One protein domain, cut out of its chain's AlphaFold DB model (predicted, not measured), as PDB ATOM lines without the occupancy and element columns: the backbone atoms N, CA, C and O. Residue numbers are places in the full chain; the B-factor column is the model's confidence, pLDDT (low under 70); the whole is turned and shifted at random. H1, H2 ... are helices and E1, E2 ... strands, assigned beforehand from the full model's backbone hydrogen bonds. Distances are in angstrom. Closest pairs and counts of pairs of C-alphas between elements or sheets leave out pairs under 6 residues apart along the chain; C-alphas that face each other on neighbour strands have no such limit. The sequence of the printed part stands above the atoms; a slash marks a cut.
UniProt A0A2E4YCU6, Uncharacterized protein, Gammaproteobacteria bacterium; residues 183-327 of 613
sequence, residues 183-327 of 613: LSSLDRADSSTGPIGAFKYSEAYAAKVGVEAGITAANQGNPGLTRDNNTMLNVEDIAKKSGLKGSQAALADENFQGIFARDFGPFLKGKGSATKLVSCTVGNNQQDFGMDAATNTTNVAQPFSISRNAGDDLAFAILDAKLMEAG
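Overview. This is residues 183 to 327 of the 613 residues of an uncharacterized protein of Gammaproteobacteria bacterium (UniProt A0A2E4YCU6). The two long helices H1 and H4 meet near their first residues as a wide V, with a small cluster of the short helices H2 and H3 and the two-strand sheet of E1 and E4 near the beginning of H4. The hairpin of E2 and E3 makes one end of the long axis, and residues 262 to 267 of a long loop stick out at the other. The 145 printed residues hold four named helices and four named strands, in the order H1 H2 H3 E1 E2 E3 E4 H4; both two-strand sheets are antiparallel. The class is mixed, helices and strands, with under half of the residues in named elements. The whole is compact, with a radius of gyration of the C-alphas of 15.8 A, and elongated, spanning 51 by 32 by 24 A.

Arrangement. E2, residues 287 to 292, and E3, residues 297 to 301, form an antiparallel hairpin at 142 degrees, with N 289 and O 299 within hydrogen-bond range at 2.7 A. H1, residues 194 to 209, comes nearest to E2 at the C-alphas of Val 209 and Asp 292, 5.2 A apart. With residues 194 to 196 alone H1 touches H4, residues 310 to 325, at a steep tilt of 66 degrees, opposite ways; their closest C-alphas, Pro 195 and Leu 314, are 5.3 A apart. With residues 310 to 311 alone H4 touches H2, residues 238 to 242; their closest C-alphas are those of Ile 238 and Gly 311, 5.6 A. H2 touches H3, residues 248 to 251, closest at the C-alphas of Lys 240 and Ala 249, 4.8 A. E1, residues 277 to 279, and E4, residues 305 to 307, are antiparallel neighbours at 147 degrees, with N 278 and O 306 at 2.9 A, within hydrogen-bond range. The closest C-alphas of H3 and E1, Ala 249 and Val 278, are 5.4 A apart. Every O i to N i+4 pair is within hydrogen-bond range in H1, H2 and H4; H3 is too short for one.

Along the chain. H1 begins at C-alpha 194 (10.611, -42.035, -8.017) and is 22.8 A long. E2 measures 14.5 A and E3 12.6 A. H4, 22.3 A long, ends at C-alpha 325 (9.810, -45.690, -23.811). H2 measures 6.0 A, H3 5.2 A, E1 6.8 A and E4 7.0 A.

Size, cuts and confidence. The C-alphas farthest apart are those of Phe 264 and Asn 296, 54.4 A. The printed part has no cut. The links H1 to H2 and H3 to E1 are long; in the latter, residues 259 to 260 pair antiparallel with residues 269 to 270. Mean pLDDT of the printed part is 82.0; residues under 70 include 209 to 224 and 290 to 293.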
ATOM      1  N   LEU A 183      -0.435 -44.618 -16.485       88.31
ATOM      2  CA  LEU A 183       0.247 -45.287 -15.371       88.31
ATOM      3  C   LEU A 183       0.138 -46.819 -15.399       88.31
ATOM      4  O   LEU A 183       1.061 -47.494 -14.925       88.31
ATOM      5  N   SER A 184      -0.957 -47.371 -15.934       85.12
ATOM      6  CA  SER A 184      -1.121 -48.820 -16.109       85.12
ATOM      7  C   SER A 184      -0.357 -49.336 -17.331       85.12
ATOM      8  O   SER A 184       0.096 -50.478 -17.312       85.12
ATOM      9  N   SER A 185      -0.162 -48.488 -18.349       86.00
ATOM     10  CA  SER A 185       0.557 -48.832 -19.585       86.00
ATOM     11  C   SER A 185       2.087 -48.793 -19.481       86.00
ATOM     12  O   SER A 185       2.751 -49.395 -20.322       86.00
ATOM     13  N   LEU A 186       2.647 -48.080 -18.492       84.38
ATOM     14  CA  LEU A 186       4.100 -47.909 -18.354       84.38
ATOM     15  C   LEU A 186       4.822 -49.238 -18.071       84.38
ATOM     16  O   LEU A 186       4.324 -50.050 -17.280       84.38
ATOM     17  N   ASP A 187       6.034 -49.423 -18.621       79.00
ATOM     18  CA  ASP A 187       6.875 -50.586 -18.279       79.00
ATOM     19  C   ASP A 187       7.076 -50.659 -16.746       79.00
ATOM     20  O   ASP A 187       7.168 -49.664 -16.010       79.00
ATOM     21  N   ARG A 188       7.106 -51.883 -16.216       71.00
ATOM     22  CA  ARG A 188       7.203 -52.152 -14.779       71.00
ATOM     23  C   ARG A 188       8.506 -51.614 -14.191       71.00
ATOM     24  O   ARG A 188       8.520 -51.217 -13.029       71.00
ATOM     25  N   ALA A 189       9.583 -51.603 -14.977       72.88
ATOM     26  CA  ALA A 189      10.864 -51.044 -14.555       72.88
ATOM     27  C   ALA A 189      10.742 -49.536 -14.277       72.88
ATOM     28  O   ALA A 189      11.052 -49.093 -13.168       72.88
ATOM     29  N   ASP A 190      10.185 -48.786 -15.227       71.31
ATOM     30  CA  ASP A 190      10.081 -47.325 -15.161       71.31
ATOM     31  C   ASP A 190       9.027 -46.863 -14.149       71.31
ATOM     32  O   ASP A 190       9.171 -45.830 -13.500       71.31
ATOM     33  N   SER A 191       7.999 -47.679 -13.922       73.69
ATOM     34  CA  SER A 191       6.926 -47.349 -12.987       73.69
ATOM     35  C   SER A 191       7.181 -47.725 -11.522       73.69
ATOM     36  O   SER A 191       6.330 -47.470 -10.670       73.69
ATOM     37  N   SER A 192       8.335 -48.317 -11.201       70.44
ATOM     38  CA  SER A 192       8.649 -48.804  -9.845       70.44
ATOM     39  C   SER A 192       9.459 -47.832  -8.978       70.44
ATOM     40  O   SER A 192       9.654 -48.091  -7.789       70.44
ATOM     41  N   THR A 193       9.923 -46.710  -9.540       77.31
ATOM     42  CA  THR A 193      10.828 -45.770  -8.857       77.31
ATOM     43  C   THR A 193      10.315 -44.328  -8.884       77.31
ATOM     44  O   THR A 193       9.376 -43.994  -9.608       77.31
ATOM     45  N   GLY A 194      10.909 -43.468  -8.048       86.56
ATOM     46  CA  GLY A 194      10.611 -42.035  -8.017       86.56
ATOM     47  C   GLY A 194       9.151 -41.702  -7.657       86.56
ATOM     48  O   GLY A 194       8.508 -42.467  -6.931       86.56
ATOM     49  N   PRO A 195       8.619 -40.567  -8.155       87.44
ATOM     50  CA  PRO A 195       7.237 -40.149  -7.910       87.44
ATOM     51  C   PRO A 195       6.186 -41.164  -8.380       87.44
ATOM     52  O   PRO A 195       5.192 -41.371  -7.688       87.44
ATOM     53  N   ILE A 196       6.419 -41.845  -9.512       88.06
ATOM     54  CA  ILE A 196       5.496 -42.860 -10.050       88.06
ATOM     55  C   ILE A 196       5.418 -44.064  -9.110       88.06
ATOM     56  O   ILE A 196       4.326 -44.514  -8.765       88.06
ATOM     57  N   GLY A 197       6.575 -44.567  -8.670       85.19
ATOM     58  CA  GLY A 197       6.639 -45.669  -7.716       85.19
ATOM     59  C   GLY A 197       5.940 -45.307  -6.410       85.19
ATOM     60  O   GLY A 197       5.075 -46.053  -5.956       85.19
ATOM     61  N   ALA A 198       6.254 -44.138  -5.840       84.19
ATOM     62  CA  ALA A 198       5.614 -43.650  -4.618       84.19
ATOM     63  C   ALA A 198       4.081 -43.589  -4.754       84.19
ATOM     64  O   ALA A 198       3.372 -44.066  -3.865       84.19
ATOM     65  N   PHE A 199       3.579 -43.093  -5.889       84.44
ATOM     66  CA  PHE A 199       2.151 -43.084  -6.202       84.44
ATOM     67  C   PHE A 199       1.550 -44.503  -6.234       84.44
ATOM     68  O   PHE A 199       0.604 -44.786  -5.497       84.44
ATOM     69  N   LYS A 200       2.134 -45.437  -6.996       83.75
ATOM     70  CA  LYS A 200       1.645 -46.831  -7.068       83.75
ATOM     71  C   LYS A 200       1.658 -47.540  -5.709       83.75
ATOM     72  O   LYS A 200       0.721 -48.268  -5.385       83.75
ATOM     73  N   TYR A 201       2.692 -47.324  -4.892       81.12
ATOM     74  CA  TYR A 201       2.752 -47.891  -3.540       81.12
ATOM     75  C   TYR A 201       1.639 -47.350  -2.649       81.12
ATOM     76  O   TYR A 201       1.032 -48.109  -1.895       81.12
ATOM     77  N   SER A 202       1.355 -46.053  -2.746       76.94
ATOM     78  CA  SER A 202       0.296 -45.433  -1.961       76.94
ATOM     79  C   SER A 202      -1.106 -45.894  -2.369       76.94
ATOM     80  O   SER A 202      -1.931 -46.156  -1.497       76.94
ATOM     81  N   GLU A 203      -1.349 -46.094  -3.665       76.06
ATOM     82  CA  GLU A 203      -2.598 -46.663  -4.180       76.06
ATOM     83  C   GLU A 203      -2.791 -48.109  -3.692       76.06
ATOM     84  O   GLU A 203      -3.844 -48.461  -3.159       76.06
ATOM     85  N   ALA A 204      -1.742 -48.935  -3.781       77.12
ATOM     86  CA  ALA A 204      -1.775 -50.312  -3.291       77.12
ATOM     87  C   ALA A 204      -1.991 -50.389  -1.769       77.12
ATOM     88  O   ALA A 204      -2.706 -51.270  -1.283       77.12
ATOM     89  N   TYR A 205      -1.392 -49.467  -1.008       73.50
ATOM     90  CA  TYR A 205      -1.607 -49.371   0.432       73.50
ATOM     91  C   TYR A 205      -3.054 -48.987   0.755       73.50
ATOM     92  O   TYR A 205      -3.683 -49.648   1.578       73.50
ATOM     93  N   ALA A 206      -3.615 -47.989   0.068       69.19
ATOM     94  CA  ALA A 206      -5.006 -47.584   0.257       69.19
ATOM     95  C   ALA A 206      -5.991 -48.732  -0.011       69.19
ATOM     96  O   ALA A 206      -6.875 -48.986   0.808       69.19
ATOM     97  N   ALA A 207      -5.781 -49.483  -1.099       71.12
ATOM     98  CA  ALA A 207      -6.581 -50.661  -1.423       71.12
ATOM     99  C   ALA A 207      -6.526 -51.728  -0.315       71.12
ATOM    100  O   ALA A 207      -7.539 -52.346   0.001       71.12
ATOM    101  N   LYS A 208      -5.359 -51.918   0.318       70.81
ATOM    102  CA  LYS A 208      -5.187 -52.871   1.423       70.81
ATOM    103  C   LYS A 208      -5.928 -52.448   2.694       70.81
ATOM    104  O   LYS A 208      -6.456 -53.307   3.389       70.81
ATOM    105  N   VAL A 209      -5.962 -51.152   3.005       65.12
ATOM    106  CA  VAL A 209      -6.616 -50.633   4.223       65.12
ATOM    107  C   VAL A 209      -8.144 -50.537   4.060       65.12
ATOM    108  O   VAL A 209      -8.849 -50.251   5.021       65.12
ATOM    109  N   GLY A 210      -8.683 -50.810   2.865       59.28
ATOM    110  CA  GLY A 210     -10.124 -50.744   2.609       59.28
ATOM    111  C   GLY A 210     -10.679 -49.318   2.638       59.28
ATOM    112  O   GLY A 210     -11.882 -49.127   2.794       59.28
ATOM    113  N   VAL A 211      -9.811 -48.309   2.498       58.75
ATOM    114  CA  VAL A 211     -10.223 -46.912   2.336       58.75
ATOM    115  C   VAL A 211     -10.530 -46.711   0.860       58.75
ATOM    116  O   VAL A 211      -9.628 -46.819   0.026       58.75
ATOM    117  N   GLU A 212     -11.790 -46.429   0.521       53.28
ATOM    118  CA  GLU A 212     -12.155 -46.098  -0.858       53.28
ATOM    119  C   GLU A 212     -11.270 -44.953  -1.377       53.28
ATOM    120  O   GLU A 212     -11.113 -43.908  -0.735       53.28
ATOM    121  N   ALA A 213     -10.673 -45.152  -2.554       47.81
ATOM    122  CA  ALA A 213      -9.947 -44.104  -3.256       47.81
ATOM    123  C   ALA A 213     -10.933 -42.990  -3.640       47.81
ATOM    124  O   ALA A 213     -11.772 -43.169  -4.516       47.81
ATOM    125  N   GLY A 214     -10.881 -41.844  -2.958       44.12
ATOM    126  CA  GLY A 214     -11.900 -40.809  -3.141       44.12
ATOM    127  C   GLY A 214     -11.774 -39.654  -2.159       44.12
ATOM    128  O   GLY A 214     -11.404 -39.859  -1.009       44.12
ATOM    129  N   ILE A 215     -12.125 -38.437  -2.587       43.38
ATOM    130  CA  ILE A 215     -12.227 -37.270  -1.701       43.38
ATOM    131  C   ILE A 215     -13.594 -37.295  -1.012       43.38
ATOM    132  O   ILE A 215     -14.583 -36.790  -1.539       43.38
ATOM    133  N   THR A 216     -13.642 -37.815   0.204       51.81
ATOM    134  CA  THR A 216     -14.617 -37.361   1.201       51.81
ATOM    135  C   THR A 216     -13.836 -36.782   2.375       51.81
ATOM    136  O   THR A 216     -12.666 -37.113   2.570       51.81
ATOM    137  N   ALA A 217     -14.449 -35.923   3.193       50.47
ATOM    138  CA  ALA A 217     -13.812 -35.443   4.427       50.47
ATOM    139  C   ALA A 217     -13.412 -36.592   5.388       50.47
ATOM    140  O   ALA A 217     -12.677 -36.355   6.346       50.47
ATOM    141  N   ALA A 218     -13.890 -37.817   5.126       49.91
ATOM    142  CA  ALA A 218     -13.539 -39.047   5.824       49.91
ATOM    143  C   ALA A 218     -12.297 -39.771   5.251       49.91
ATOM    144  O   ALA A 218     -11.713 -40.580   5.962       49.91
ATOM    145  N   ASN A 219     -11.846 -39.448   4.030       54.12
ATOM    146  CA  ASN A 219     -10.794 -40.172   3.290       54.12
ATOM    147  C   ASN A 219      -9.474 -39.373   3.135       54.12
ATOM    148  O   ASN A 219      -8.672 -39.637   2.237       54.12
ATOM    149  N   GLN A 220      -9.242 -38.362   3.977       59.75
ATOM    150  CA  GLN A 220      -7.995 -37.584   3.990       59.75
ATOM    151  C   GLN A 220      -6.793 -38.469   4.358       59.75
ATOM    152  O   GLN A 220      -6.854 -39.188   5.352       59.75
ATOM    153  N   GLY A 221      -5.709 -38.403   3.572       59.31
ATOM    154  CA  GLY A 221      -4.534 -39.277   3.709       59.31
ATOM    155  C   GLY A 221      -4.343 -40.303   2.595       59.31
ATOM    156  O   GLY A 221      -3.405 -41.094   2.654       59.31
ATOM    157  N   ASN A 222      -5.201 -40.289   1.571       66.62
ATOM    158  CA  ASN A 222      -5.039 -41.109   0.377       66.62
ATOM    159  C   ASN A 222      -4.648 -40.225  -0.829       66.62
ATOM    160  O   ASN A 222      -5.466 -39.422  -1.283       66.62
ATOM    161  N   PRO A 223      -3.426 -40.356  -1.380       65.38
ATOM    162  CA  PRO A 223      -2.976 -39.586  -2.545       65.38
ATOM    163  C   PRO A 223      -3.610 -40.017  -3.875       65.38
ATOM    164  O   PRO A 223      -3.245 -39.454  -4.906       65.38
ATOM    165  N   GLY A 224      -4.515 -41.002  -3.883       67.19
ATOM    166  CA  GLY A 224      -5.143 -41.511  -5.099       67.19
ATOM    167  C   GLY A 224      -5.650 -40.401  -6.031       67.19
ATOM    168  O   GLY A 224      -6.282 -39.420  -5.612       67.19
ATOM    169  N   LEU A 225      -5.371 -40.567  -7.323       70.62
ATOM    170  CA  LEU A 225      -5.984 -39.772  -8.382       70.62
ATOM    171  C   LEU A 225      -7.407 -40.300  -8.571       70.62
ATOM    172  O   LEU A 225      -7.606 -41.476  -8.851       70.62
ATOM    173  N   THR A 226      -8.403 -39.446  -8.343       66.44
ATOM    174  CA  THR A 226      -9.803 -39.880  -8.145       66.44
ATOM    175  C   THR A 226     -10.716 -39.523  -9.306       66.44
ATOM    176  O   THR A 226     -11.892 -39.869  -9.298       66.44
ATOM    177  N   ARG A 227     -10.206 -38.763 -10.276       62.50
ATOM    178  CA  ARG A 227     -10.963 -38.302 -11.441       62.50
ATOM    179  C   ARG A 227     -10.394 -38.920 -12.707       62.50
ATOM    180  O   ARG A 227      -9.185 -38.843 -12.925       62.50
ATOM    181  N   ASP A 228     -11.283 -39.387 -13.578       66.38
ATOM    182  CA  ASP A 228     -10.953 -39.839 -14.940       66.38
ATOM    183  C   ASP A 228     -10.342 -38.715 -15.801       66.38
ATOM    184  O   ASP A 228      -9.685 -38.970 -16.803       66.38
ATOM    185  N   ASN A 229     -10.497 -37.458 -15.371       78.19
ATOM    186  CA  ASN A 229      -9.968 -36.274 -16.051       78.19
ATOM    187  C   ASN A 229      -8.527 -35.907 -15.646       78.19
ATOM    188  O   ASN A 229      -8.057 -34.835 -16.030       78.19
ATOM    189  N   ASN A 230      -7.842 -36.722 -14.832       89.06
ATOM    190  CA  ASN A 230      -6.428 -36.490 -14.533       89.06
ATOM    191  C   ASN A 230      -5.591 -36.802 -15.774       89.06
ATOM    192  O   ASN A 230      -5.578 -37.939 -16.235       89.06
ATOM    193  N   THR A 231      -4.866 -35.812 -16.281       93.88
ATOM    194  CA  THR A 231      -3.942 -35.941 -17.420       93.88
ATOM    195  C   THR A 231      -2.585 -35.367 -17.023       93.88
ATOM    196  O   THR A 231      -2.468 -34.731 -15.974       93.88
ATOM    197  N   MET A 232      -1.540 -35.526 -17.843       95.06
ATOM    198  CA  MET A 232      -0.259 -34.864 -17.544       95.06
ATOM    199  C   MET A 232      -0.396 -33.335 -17.497       95.06
ATOM    200  O   MET A 232       0.387 -32.689 -16.814       95.06
ATOM    201  N   LEU A 233      -1.393 -32.751 -18.176       94.88
ATOM    202  CA  LEU A 233      -1.670 -31.308 -18.165       94.88
ATOM    203  C   LEU A 233      -2.426 -30.831 -16.918       94.88
ATOM    204  O   LEU A 233      -2.414 -29.640 -16.597       94.88
ATOM    205  N   ASN A 234      -3.151 -31.728 -16.254       93.38
ATOM    206  CA  ASN A 234      -4.015 -31.393 -15.132       93.38
ATOM    207  C   ASN A 234      -4.017 -32.539 -14.124       93.38
ATOM    208  O   ASN A 234      -4.745 -33.521 -14.284       93.38
ATOM    209  N   VAL A 235      -3.198 -32.382 -13.091       91.94
ATOM    210  CA  VAL A 235      -3.086 -33.327 -11.983       91.94
ATOM    211  C   VAL A 235      -3.741 -32.700 -10.759       91.94
ATOM    212  O   VAL A 235      -3.561 -31.515 -10.478       91.94
ATOM    213  N   GLU A 236      -4.532 -33.480 -10.032       89.69
ATOM    214  CA  GLU A 236      -5.087 -33.047  -8.747       89.69
ATOM    215  C   GLU A 236      -3.981 -32.729  -7.725       89.69
ATOM    216  O   GLU A 236      -2.906 -33.319  -7.775       89.69
ATOM    217  N   ASP A 237      -4.251 -31.839  -6.759       89.81
ATOM    218  CA  ASP A 237      -3.273 -31.459  -5.729       89.81
ATOM    219  C   ASP A 237      -2.928 -32.640  -4.800       89.81
ATOM    220  O   ASP A 237      -3.560 -32.844  -3.757       89.81
ATOM    221  N   ILE A 238      -1.909 -33.416  -5.185       89.31
ATOM    222  CA  ILE A 238      -1.498 -34.643  -4.487       89.31
ATOM    223  C   ILE A 238      -1.099 -34.325  -3.048       89.31
ATOM    224  O   ILE A 238      -1.458 -35.062  -2.132       89.31
ATOM    225  N   ALA A 239      -0.395 -33.213  -2.823       89.25
ATOM    226  CA  ALA A 239       0.046 -32.818  -1.490       89.25
ATOM    227  C   ALA A 239      -1.149 -32.574  -0.563       89.25
ATOM    228  O   ALA A 239      -1.194 -33.118   0.538       89.25
ATOM    229  N   LYS A 240      -2.147 -31.808  -1.023       89.00
ATOM    230  CA  LYS A 240      -3.358 -31.544  -0.234       89.00
ATOM    231  C   LYS A 240      -4.155 -32.820   0.041       89.00
ATOM    232  O   LYS A 240      -4.616 -33.017   1.162       89.00
ATOM    233  N   LYS A 241      -4.270 -33.705  -0.953       84.81
ATOM    234  CA  LYS A 241      -4.959 -35.004  -0.833       84.81
ATOM    235  C   LYS A 241      -4.281 -35.976   0.132       84.81
ATOM    236  O   LYS A 241      -4.951 -36.690   0.875       84.81
ATOM    237  N   SER A 242      -2.952 -35.964   0.142       85.56
ATOM    238  CA  SER A 242      -2.135 -36.796   1.028       85.56
ATOM    239  C   SER A 242      -2.172 -36.335   2.485       85.56
ATOM    240  O   SER A 242      -1.775 -37.084   3.374       85.56
ATOM    241  N   GLY A 243      -2.599 -35.098   2.749       87.56
ATOM    242  CA  GLY A 243      -2.675 -34.556   4.098       87.56
ATOM    243  C   GLY A 243      -3.757 -35.235   4.933       87.56
ATOM    244  O   GLY A 243      -4.922 -35.260   4.543       87.56
ATOM    245  N   LEU A 244      -3.390 -35.710   6.124       85.19
ATOM    246  CA  LEU A 244      -4.333 -36.137   7.155       85.19
ATOM    247  C   LEU A 244      -5.150 -34.954   7.672       85.19
ATOM    248  O   LEU A 244      -4.716 -33.798   7.611       85.19
ATOM    249  N   LYS A 245      -6.326 -35.238   8.228       85.94
ATOM    250  CA  LYS A 245      -7.214 -34.210   8.775       85.94
ATOM    251  C   LYS A 245      -6.517 -33.349   9.825       85.94
ATOM    252  O   LYS A 245      -5.981 -33.853  10.804       85.94
ATOM    253  N   GLY A 246      -6.541 -32.033   9.606       86.56
ATOM    254  CA  GLY A 246      -5.877 -31.046  10.466       86.56
ATOM    255  C   GLY A 246      -4.375 -30.873  10.215       86.56
ATOM    256  O   GLY A 246      -3.752 -30.040  10.868       86.56
ATOM    257  N   SER A 247      -3.774 -31.633   9.292       90.62
ATOM    258  CA  SER A 247      -2.384 -31.415   8.877       90.62
ATOM    259  C   SER A 247      -2.231 -30.111   8.091       90.62
ATOM    260  O   SER A 247      -3.190 -29.590   7.517       90.62
ATOM    261  N   GLN A 248      -0.999 -29.598   8.014       92.06
ATOM    262  CA  GLN A 248      -0.703 -28.398   7.225       92.06
ATOM    263  C   GLN A 248      -1.061 -28.588   5.750       92.06
ATOM    264  O   GLN A 248      -1.584 -27.670   5.127       92.06
ATOM    265  N   ALA A 249      -0.800 -29.776   5.198       90.56
ATOM    266  CA  ALA A 249      -1.119 -30.088   3.814       90.56
ATOM    267  C   ALA A 249      -2.635 -30.088   3.550       90.56
ATOM    268  O   ALA A 249      -3.071 -29.504   2.561       90.56
ATOM    269  N   ALA A 250      -3.441 -30.665   4.449       89.19
ATOM    270  CA  ALA A 250      -4.900 -30.695   4.307       89.19
ATOM    271  C   ALA A 250      -5.547 -29.304   4.442       89.19
ATOM    272  O   ALA A 250      -6.556 -29.024   3.794       89.19
ATOM    273  N   LEU A 251      -4.968 -28.444   5.289       91.00
ATOM    274  CA  LEU A 251      -5.432 -27.074   5.527       91.00
ATOM    275  C   LEU A 251      -4.943 -26.069   4.477       91.00
ATOM    276  O   LEU A 251      -5.495 -24.976   4.396       91.00
ATOM    277  N   ALA A 252      -3.921 -26.410   3.691       89.75
ATOM    278  CA  ALA A 252      -3.406 -25.530   2.652       89.75
ATOM    279  C   ALA A 252      -4.460 -25.271   1.563       89.75
ATOM    280  O   ALA A 252      -5.293 -26.131   1.253       89.75
ATOM    281  N   ASP A 253      -4.398 -24.100   0.932       89.94
ATOM    282  CA  ASP A 253      -5.196 -23.804  -0.259       89.94
ATOM    283  C   ASP A 253      -4.903 -24.807  -1.378       89.94
ATOM    284  O   ASP A 253      -3.883 -25.485  -1.379       89.94
ATOM    285  N   GLU A 254      -5.819 -24.989  -2.319       88.62
ATOM    286  CA  GLU A 254      -5.558 -25.888  -3.447       88.62
ATOM    287  C   GLU A 254      -4.550 -25.241  -4.414       88.62
ATOM    288  O   GLU A 254      -4.613 -24.037  -4.664       88.62
ATOM    289  N   ASN A 255      -3.629 -26.032  -4.964       90.19
ATOM    290  CA  ASN A 255      -2.736 -25.604  -6.040       90.19
ATOM    291  C   ASN A 255      -3.144 -26.241  -7.373       90.19
ATOM    292  O   ASN A 255      -3.562 -27.396  -7.415       90.19
ATOM    293  N   PHE A 256      -2.960 -25.512  -8.475       92.25
ATOM    294  CA  PHE A 256      -2.946 -26.131  -9.799       92.25
ATOM    295  C   PHE A 256      -1.664 -26.956  -9.959       92.25
ATOM    296  O   PHE A 256      -0.588 -26.487  -9.589       92.25
ATOM    297  N   GLN A 257      -1.781 -28.177 -10.484       92.81
ATOM    298  CA  GLN A 257      -0.653 -29.083 -10.718       92.81
ATOM    299  C   GLN A 257      -0.745 -29.734 -12.107       92.81
ATOM    300  O   GLN A 257      -1.813 -29.788 -12.724       92.81
ATOM    301  N   GLY A 258       0.393 -30.205 -12.606       94.06
ATOM    302  CA  GLY A 258       0.574 -30.776 -13.938       94.06
ATOM    303  C   GLY A 258       1.482 -29.925 -14.828       94.06
ATOM    304  O   GLY A 258       1.961 -28.858 -14.445       94.06
ATOM    305  N   ILE A 259       1.722 -30.408 -16.041       95.81
ATOM    306  CA  ILE A 259       2.539 -29.748 -17.056       95.81
ATOM    307  C   ILE A 259       1.750 -28.597 -17.669       95.81
ATOM    308  O   ILE A 259       0.646 -28.758 -18.190       95.81
ATOM    309  N   PHE A 260       2.358 -27.423 -17.660       95.25
ATOM    310  CA  PHE A 260       1.883 -26.262 -18.374       95.25
ATOM    311  C   PHE A 260       2.616 -26.117 -19.703       95.25
ATOM    312  O   PHE A 260       3.811 -25.820 -19.753       95.25
ATOM    313  N   ALA A 261       1.870 -26.346 -20.779       93.81
ATOM    314  CA  ALA A 261       2.397 -26.394 -22.135       93.81
ATOM    315  C   ALA A 261       2.321 -25.049 -22.873       93.81
ATOM    316  O   ALA A 261       3.106 -24.827 -23.785       93.81
ATOM    317  N   ARG A 262       1.409 -24.147 -22.486       94.00
ATOM    318  CA  ARG A 262       1.127 -22.885 -23.189       94.00
ATOM    319  C   ARG A 262       1.823 -21.694 -22.520       94.00
ATOM    320  O   ARG A 262       1.174 -20.762 -22.057       94.00
ATOM    321  N   ASP A 263       3.152 -21.728 -22.413       93.00
ATOM    322  CA  ASP A 263       3.929 -20.640 -21.794       93.00
ATOM    323  C   ASP A 263       4.597 -19.700 -22.809       93.00
ATOM    324  O   ASP A 263       4.970 -20.117 -23.905       93.00
ATOM    325  N   PHE A 264       4.822 -18.444 -22.419       92.62
ATOM    326  CA  PHE A 264       5.696 -17.535 -23.165       92.62
ATOM    327  C   PHE A 264       7.167 -17.913 -23.027       92.62
ATOM    328  O   PHE A 264       7.954 -17.594 -23.909       92.62
ATOM    329  N   GLY A 265       7.564 -18.603 -21.956       92.50
ATOM    330  CA  GLY A 265       8.917 -19.138 -21.828       92.50
ATOM    331  C   GLY A 265       9.213 -20.249 -22.851       92.50
ATOM    332  O   GLY A 265       8.292 -20.839 -23.422       92.50
ATOM    333  N   PRO A 266      10.493 -20.565 -23.107       94.31
ATOM    334  CA  PRO A 266      10.893 -21.656 -23.990       94.31
ATOM    335  C   PRO A 266      10.839 -23.036 -23.323       94.31
ATOM    336  O   PRO A 266      11.153 -24.016 -23.979       94.31
ATOM    337  N   PHE A 267      10.485 -23.155 -22.043       95.69
ATOM    338  CA  PHE A 267      10.503 -24.425 -21.309       95.69
ATOM    339  C   PHE A 267       9.089 -24.920 -21.023       95.69
ATOM    340  O   PHE A 267       8.215 -24.118 -20.699       95.69
ATOM    341  N   LEU A 268       8.886 -26.239 -21.055       95.88
ATOM    342  CA  LEU A 268       7.760 -26.822 -20.330       95.88
ATOM    343  C   LEU A 268       7.981 -26.607 -18.830       95.88
ATOM    344  O   LEU A 268       9.081 -26.827 -18.323       95.88
ATOM    345  N   LYS A 269       6.943 -26.189 -18.110       93.81
ATOM    346  CA  LYS A 269       7.024 -25.961 -16.661       93.81
ATOM    347  C   LYS A 269       5.844 -26.583 -15.934       93.81
ATOM    348  O   LYS A 269       4.815 -26.850 -16.546       93.81
ATOM    349  N   GLY A 270       5.991 -26.820 -14.641       93.81
ATOM    350  CA  GLY A 270       4.890 -27.208 -13.769       93.81
ATOM    351  C   GLY A 270       3.953 -26.034 -13.492       93.81
ATOM    352  O   GLY A 270       4.372 -24.875 -13.497       93.81
ATOM    353  N   LYS A 271       2.675 -26.328 -13.241       92.69
ATOM    354  CA  LYS A 271       1.689 -25.336 -12.780       92.69
ATOM    355  C   LYS A 271       1.896 -24.968 -11.308       92.69
ATOM    356  O   LYS A 271       1.570 -23.860 -10.889       92.69
ATOM    357  N   GLY A 272       2.456 -25.882 -10.521       81.75
ATOM    358  CA  GLY A 272       2.709 -25.711  -9.102       81.75
ATOM    359  C   GLY A 272       3.778 -24.658  -8.823       81.75
ATOM    360  O   GLY A 272       4.957 -24.786  -9.168       81.75
ATOM    361  N   SER A 273       3.370 -23.619  -8.105       66.31
ATOM    362  CA  SER A 273       4.181 -22.449  -7.770       66.31
ATOM    363  C   SER A 273       5.245 -22.688  -6.692       66.31
ATOM    364  O   SER A 273       6.260 -21.991  -6.677       66.31
ATOM    365  N   ALA A 274       5.056 -23.666  -5.798       69.81
ATOM    366  CA  ALA A 274       5.899 -23.840  -4.614       69.81
ATOM    367  C   ALA A 274       6.488 -25.254  -4.500       69.81
ATOM    368  O   ALA A 274       5.758 -26.231  -4.376       69.81
ATOM    369  N   THR A 275       7.817 -25.341  -4.405       78.31
ATOM    370  CA  THR A 275       8.568 -26.558  -4.024       78.31
ATOM    371  C   THR A 275       8.664 -26.733  -2.502       78.31
ATOM    372  O   THR A 275       9.517 -27.451  -1.979       78.31
ATOM    373  N   LYS A 276       7.812 -26.025  -1.749       87.44
ATOM    374  CA  LYS A 276       7.804 -26.068  -0.287       87.44
ATOM    375  C   LYS A 276       7.296 -27.432   0.175       87.44
ATOM    376  O   LYS A 276       6.232 -27.874  -0.249       87.44
ATOM    377  N   LEU A 277       8.024 -28.049   1.101       91.06
ATOM    378  CA  LEU A 277       7.554 -29.232   1.813       91.06
ATOM    379  C   LEU A 277       6.465 -28.835   2.814       91.06
ATOM    380  O   LEU A 277       6.634 -27.890   3.589       91.06
ATOM    381  N   VAL A 278       5.355 -29.566   2.802       92.00
ATOM    382  CA  VAL A 278       4.272 -29.434   3.781       92.00
ATOM    383  C   VAL A 278       4.086 -30.734   4.540       92.00
ATOM    384  O   VAL A 278       4.137 -31.822   3.961       92.00
ATOM    385  N   SER A 279       3.863 -30.620   5.850       92.50
ATOM    386  CA  SER A 279       3.614 -31.793   6.678       92.50
ATOM    387  C   SER A 279       2.221 -32.349   6.402       92.50
ATOM    388  O   SER A 279       1.224 -31.620   6.439       92.50
ATOM    389  N   CYS A 280       2.170 -33.648   6.121       89.44
ATOM    390  CA  CYS A 280       0.935 -34.382   5.858       89.44
ATOM    391  C   CYS A 280       0.348 -35.007   7.131       89.44
ATOM    392  O   CYS A 280      -0.754 -35.536   7.096       89.44
ATOM    393  N   THR A 281       1.040 -34.901   8.266       89.00
ATOM    394  CA  THR A 281       0.577 -35.351   9.589       89.00
ATOM    395  C   THR A 281       0.443 -34.145  10.523       89.00
ATOM    396  O   THR A 281       1.127 -33.132  10.354       89.00
ATOM    397  N   VAL A 282      -0.467 -34.185  11.499       89.00
ATOM    398  CA  VAL A 282      -0.652 -33.057  12.432       89.00
ATOM    399  C   VAL A 282       0.604 -32.877  13.281       89.00
ATOM    400  O   VAL A 282       1.049 -33.796  13.967       89.00
ATOM    401  N   GLY A 283       1.191 -31.680  13.224       89.12
ATOM    402  CA  GLY A 283       2.420 -31.360  13.954       89.12
ATOM    403  C   GLY A 283       3.638 -32.182  13.527       89.12
ATOM    404  O   GLY A 283       4.618 -32.203  14.261       89.12
ATOM    405  N   ASN A 284       3.582 -32.852  12.368       89.06
ATOM    406  CA  ASN A 284       4.595 -33.810  11.932       89.06
ATOM    407  C   ASN A 284       4.838 -34.945  12.948       89.06
ATOM    408  O   ASN A 284       5.977 -35.356  13.165       89.06
ATOM    409  N   ASN A 285       3.768 -35.416  13.593       90.25
ATOM    410  CA  ASN A 285       3.795 -36.501  14.571       90.25
ATOM    411  C   ASN A 285       3.103 -37.753  14.030       90.25
ATOM    412  O   ASN A 285       2.344 -37.700  13.067       90.25
ATOM    413  N   GLN A 286       3.371 -38.889  14.667       89.06
ATOM    414  CA  GLN A 286       2.715 -40.150  14.352       89.06
ATOM    415  C   GLN A 286       1.211 -40.050  14.662       89.06
ATOM    416  O   GLN A 286       0.833 -39.510  15.704       89.06
ATOM    417  N   GLN A 287       0.357 -40.539  13.760       81.81
ATOM    418  CA  GLN A 287      -1.099 -40.453  13.912       81.81
ATOM    419  C   GLN A 287      -1.795 -41.747  13.518       81.81
ATOM    420  O   GLN A 287      -1.401 -42.395  12.552       81.81
ATOM    421  N   ASP A 288      -2.872 -42.072  14.223       79.81
ATOM    422  CA  ASP A 288      -3.748 -43.173  13.836       79.81
ATOM    423  C   ASP A 288      -4.413 -42.854  12.489       79.81
ATOM    424  O   ASP A 288      -4.972 -41.775  12.277       79.81
ATOM    425  N   PHE A 289      -4.318 -43.800  11.562       72.38
ATOM    426  CA  PHE A 289      -4.742 -43.694  10.175       72.38
ATOM    427  C   PHE A 289      -5.644 -44.871   9.804       72.38
ATOM    428  O   PHE A 289      -5.229 -45.830   9.161       72.38
ATOM    429  N   GLY A 290      -6.906 -44.796  10.220       68.81
ATOM    430  CA  GLY A 290      -7.886 -45.845   9.948       68.81
ATOM    431  C   GLY A 290      -7.610 -47.158  10.692       68.81
ATOM    432  O   GLY A 290      -6.644 -47.313  11.442       68.81
ATOM    433  N   MET A 291      -8.506 -48.118  10.490       66.19
ATOM    434  CA  MET A 291      -8.444 -49.447  11.091       66.19
ATOM    435  C   MET A 291      -8.450 -50.463   9.953       66.19
ATOM    436  O   MET A 291      -9.294 -50.377   9.065       66.19
ATOM    437  N   ASP A 292      -7.492 -51.386   9.941       66.50
ATOM    438  CA  ASP A 292      -7.490 -52.474   8.965       66.50
ATOM    439  C   ASP A 292      -8.671 -53.403   9.271       66.50
ATOM    440  O   ASP A 292      -8.699 -54.068  10.309       66.50
ATOM    441  N   ALA A 293      -9.653 -53.437   8.372       66.25
ATOM    442  CA  ALA A 293     -10.862 -54.235   8.538       66.25
ATOM    443  C   ALA A 293     -10.576 -55.747   8.630       66.25
ATOM    444  O   ALA A 293     -11.362 -56.474   9.234       66.25
ATOM    445  N   ALA A 294      -9.464 -56.229   8.060       71.88
ATOM    446  CA  ALA A 294      -9.111 -57.646   8.069       71.88
ATOM    447  C   ALA A 294      -8.438 -58.085   9.378       71.88
ATOM    448  O   ALA A 294      -8.638 -59.213   9.828       71.88
ATOM    449  N   THR A 295      -7.633 -57.214   9.990       77.25
ATOM    450  CA  THR A 295      -6.831 -57.539  11.185       77.25
ATOM    451  C   THR A 295      -7.337 -56.870  12.460       77.25
ATOM    452  O   THR A 295      -6.888 -57.214  13.553       77.25
ATOM    453  N   ASN A 296      -8.283 -55.934  12.339       77.06
ATOM    454  CA  ASN A 296      -8.796 -55.101  13.424       77.06
ATOM    455  C   ASN A 296      -7.677 -54.346  14.175       77.06
ATOM    456  O   ASN A 296      -7.799 -54.056  15.365       77.06
ATOM    457  N   THR A 297      -6.566 -54.043  13.493       79.19
ATOM    458  CA  THR A 297      -5.474 -53.228  14.038       79.19
ATOM    459  C   THR A 297      -5.577 -51.795  13.537       79.19
ATOM    460  O   THR A 297      -5.849 -51.561  12.357       79.19
ATOM    461  N   THR A 298      -5.339 -50.826  14.422       78.44
ATOM    462  CA  THR A 298      -5.172 -49.427  14.030       78.44
ATOM    463  C   THR A 298      -3.897 -49.289  13.209       78.44
ATOM    464  O   THR A 298      -2.799 -49.615  13.664       78.44
ATOM    465  N   ASN A 299      -4.042 -48.820  11.974       75.31
ATOM    466  CA  ASN A 299      -2.885 -48.445  11.179       75.31
ATOM    467  C   ASN A 299      -2.379 -47.111  11.706       75.31
ATOM    468  O   ASN A 299      -3.171 -46.240  12.052       75.31
ATOM    469  N   VAL A 300      -1.063 -46.939  11.773       81.00
ATOM    470  CA  VAL A 300      -0.476 -45.701  12.276       81.00
ATOM    471  C   VAL A 300       0.410 -45.097  11.198       81.00
ATOM    472  O   VAL A 300       1.406 -45.696  10.788       81.00
ATOM    473  N   ALA A 301       0.045 -43.906  10.729       80.50
ATOM    474  CA  ALA A 301       0.836 -43.138   9.785       80.50
ATOM    475  C   ALA A 301       2.074 -42.576  10.491       80.50
ATOM    476  O   ALA A 301       1.974 -41.851  11.486       80.50
ATOM    477  N   GLN A 302       3.250 -42.910   9.965       87.25
ATOM    478  CA  GLN A 302       4.504 -42.294  10.391       87.25
ATOM    479  C   GLN A 302       4.540 -40.824   9.962       87.25
ATOM    480  O   GLN A 302       3.940 -40.495   8.944       87.25
ATOM    481  N   PRO A 303       5.251 -39.937  10.678       88.88
ATOM    482  CA  PRO A 303       5.468 -38.564  10.237       88.88
ATOM    483  C   PRO A 303       6.010 -38.491   8.807       88.88
ATOM    484  O   PRO A 303       7.060 -39.059   8.505       88.88
ATOM    485  N   PHE A 304       5.326 -37.760   7.930       89.56
ATOM    486  CA  PHE A 304       5.788 -37.530   6.564       89.56
ATOM    487  C   PHE A 304       5.419 -36.137   6.056       89.56
ATOM    488  O   PHE A 304       4.485 -35.481   6.530       89.56
ATOM    489  N   SER A 305       6.195 -35.679   5.078       91.12
ATOM    490  CA  SER A 305       6.012 -34.403   4.393       91.12
ATOM    491  C   SER A 305       6.144 -34.610   2.892       91.12
ATOM    492  O   SER A 305       6.945 -35.429   2.446       91.12
ATOM    493  N   ILE A 306       5.364 -33.861   2.122       89.75
ATOM    494  CA  ILE A 306       5.324 -33.947   0.659       89.75
ATOM    495  C   ILE A 306       5.522 -32.549   0.081       89.75
ATOM    496  O   ILE A 306       5.171 -31.546   0.708       89.75
ATOM    497  N   SER A 307       6.118 -32.474  -1.107       91.12
ATOM    498  CA  SER A 307       6.282 -31.209  -1.813       91.12
ATOM    499  C   SER A 307       4.954 -30.688  -2.359       91.12
ATOM    500  O   SER A 307       4.149 -31.444  -2.897       91.12
ATOM    501  N   ARG A 308       4.722 -29.375  -2.279       90.50
ATOM    502  CA  ARG A 308       3.502 -28.725  -2.795       90.50
ATOM    503  C   ARG A 308       3.347 -28.765  -4.318       90.50
ATOM    504  O   ARG A 308       2.266 -28.438  -4.806       90.50
ATOM    505  N   ASN A 309       4.383 -29.177  -5.042       91.19
ATOM    506  CA  ASN A 309       4.376 -29.428  -6.484       91.19
ATOM    507  C   ASN A 309       4.400 -30.934  -6.829       91.19
ATOM    508  O   ASN A 309       4.735 -31.283  -7.953       91.19
ATOM    509  N   ALA A 310       4.041 -31.831  -5.902       91.44
ATOM    510  CA  ALA A 310       4.127 -33.279  -6.126       91.44
ATOM    511  C   ALA A 310       3.371 -33.780  -7.376       91.44
ATOM    512  O   ALA A 310       3.821 -34.731  -8.010       91.44
ATOM    513  N   GLY A 311       2.255 -33.152  -7.761       92.38
ATOM    514  CA  GLY A 311       1.568 -33.476  -9.016       92.38
ATOM    515  C   GLY A 311       2.322 -33.030 -10.269       92.38
ATOM    516  O   GLY A 311       2.271 -33.735 -11.273       92.38
ATOM    517  N   ASP A 312       3.082 -31.930 -10.211       94.12
ATOM    518  CA  ASP A 312       4.007 -31.567 -11.293       94.12
ATOM    519  C   ASP A 312       5.123 -32.612 -11.389       94.12
ATOM    520  O   ASP A 312       5.402 -33.114 -12.476       94.12
ATOM    521  N   ASP A 313       5.720 -32.977 -10.249       93.06
ATOM    522  CA  ASP A 313       6.799 -33.969 -10.186       93.06
ATOM    523  C   ASP A 313       6.334 -35.325 -10.743       93.06
ATOM    524  O   ASP A 313       7.072 -35.980 -11.480       93.06
ATOM    525  N   LEU A 314       5.093 -35.732 -10.441       93.44
ATOM    526  CA  LEU A 314       4.479 -36.928 -11.015       93.44
ATOM    527  C   LEU A 314       4.290 -36.790 -12.530       93.44
ATOM    528  O   LEU A 314       4.677 -37.695 -13.266       93.44
ATOM    529  N   ALA A 315       3.731 -35.677 -13.011       95.19
ATOM    530  CA  ALA A 315       3.491 -35.471 -14.438       95.19
ATOM    531  C   ALA A 315       4.796 -35.467 -15.252       95.19
ATOM    532  O   ALA A 315       4.872 -36.117 -16.295       95.19
ATOM    533  N   PHE A 316       5.846 -34.803 -14.759       95.75
ATOM    534  CA  PHE A 316       7.160 -34.811 -15.406       95.75
ATOM    535  C   PHE A 316       7.858 -36.168 -15.306       95.75
ATOM    536  O   PHE A 316       8.508 -36.566 -16.268       95.75
ATOM    537  N   ALA A 317       7.692 -36.915 -14.211       93.62
ATOM    538  CA  ALA A 317       8.209 -38.280 -14.129       93.62
ATOM    539  C   ALA A 317       7.545 -39.200 -15.169       93.62
ATOM    540  O   ALA A 317       8.219 -40.021 -15.788       93.62
ATOM    541  N   ILE A 318       6.235 -39.048 -15.394       94.25
ATOM    542  CA  ILE A 318       5.502 -39.796 -16.428       94.25
ATOM    543  C   ILE A 318       5.977 -39.392 -17.825       94.25
ATOM    544  O   ILE A 318       6.204 -40.262 -18.665       94.25
ATOM    545  N   LEU A 319       6.174 -38.095 -18.068       95.44
ATOM    546  CA  LEU A 319       6.735 -37.606 -19.326       95.44
ATOM    547  C   LEU A 319       8.143 -38.169 -19.569       95.44
ATOM    548  O   LEU A 319       8.413 -38.645 -20.666       95.44
ATOM    549  N   ASP A 320       9.015 -38.176 -18.561       92.50
ATOM    550  CA  ASP A 320      10.359 -38.760 -18.651       92.50
ATOM    551  C   ASP A 320      10.307 -40.263 -18.968       92.50
ATOM    552  O   ASP A 320      11.054 -40.738 -19.826       92.50
ATOM    553  N   ALA A 321       9.388 -41.006 -18.341       89.81
ATOM    554  CA  ALA A 321       9.165 -42.416 -18.652       89.81
ATOM    555  C   ALA A 321       8.694 -42.600 -20.104       89.81
ATOM    556  O   ALA A 321       9.236 -43.432 -20.825       89.81
ATOM    557  N   LYS A 322       7.764 -41.766 -20.589       91.62
ATOM    558  CA  LYS A 322       7.324 -41.788 -21.995       91.62
ATOM    559  C   LYS A 322       8.437 -41.413 -22.967       91.62
ATOM    560  O   LYS A 322       8.531 -42.001 -24.045       91.62
ATOM    561  N   LEU A 323       9.301 -40.469 -22.596       90.56
ATOM    562  CA  LEU A 323      10.475 -40.114 -23.389       90.56
ATOM    563  C   LEU A 323      11.445 -41.294 -23.505       90.56
ATOM    564  O   LEU A 323      11.991 -41.535 -24.582       90.56
ATOM    565  N   MET A 324      11.626 -42.036 -22.413       85.25
ATOM    566  CA  MET A 324      12.446 -43.242 -22.366       85.25
ATOM    567  C   MET A 324      11.829 -44.394 -23.171       85.25
ATOM    568  O   MET A 324      12.510 -44.958 -24.020       85.25
ATOM    569  N   GLU A 325      10.532 -44.676 -23.020       83.81
ATOM    570  CA  GLU A 325       9.810 -45.690 -23.811       83.81
ATOM    571  C   GLU A 325       9.868 -45.408 -25.321       83.81
ATOM    572  O   GLU A 325       9.992 -46.323 -26.143       83.81
ATOM    573  N   ALA A 326       9.800 -44.131 -25.704       84.50
ATOM    574  CA  ALA A 326       9.908 -43.707 -27.094       84.50
ATOM    575  C   ALA A 326      11.355 -43.701 -27.631       84.50
ATOM    576  O   ALA A 326      11.543 -43.577 -28.846       84.50
ATOM    577  N   GLY A 327      12.356 -43.872 -26.762       80.56
ATOM    578  CA  GLY A 327      13.778 -43.925 -27.104       80.56
ATOM    579  C   GLY A 327      14.459 -42.558 -27.238       80.56
ATOM    580  O   GLY A 327      15.588 -42.471 -27.725       80.56
TER     581      GLY A 327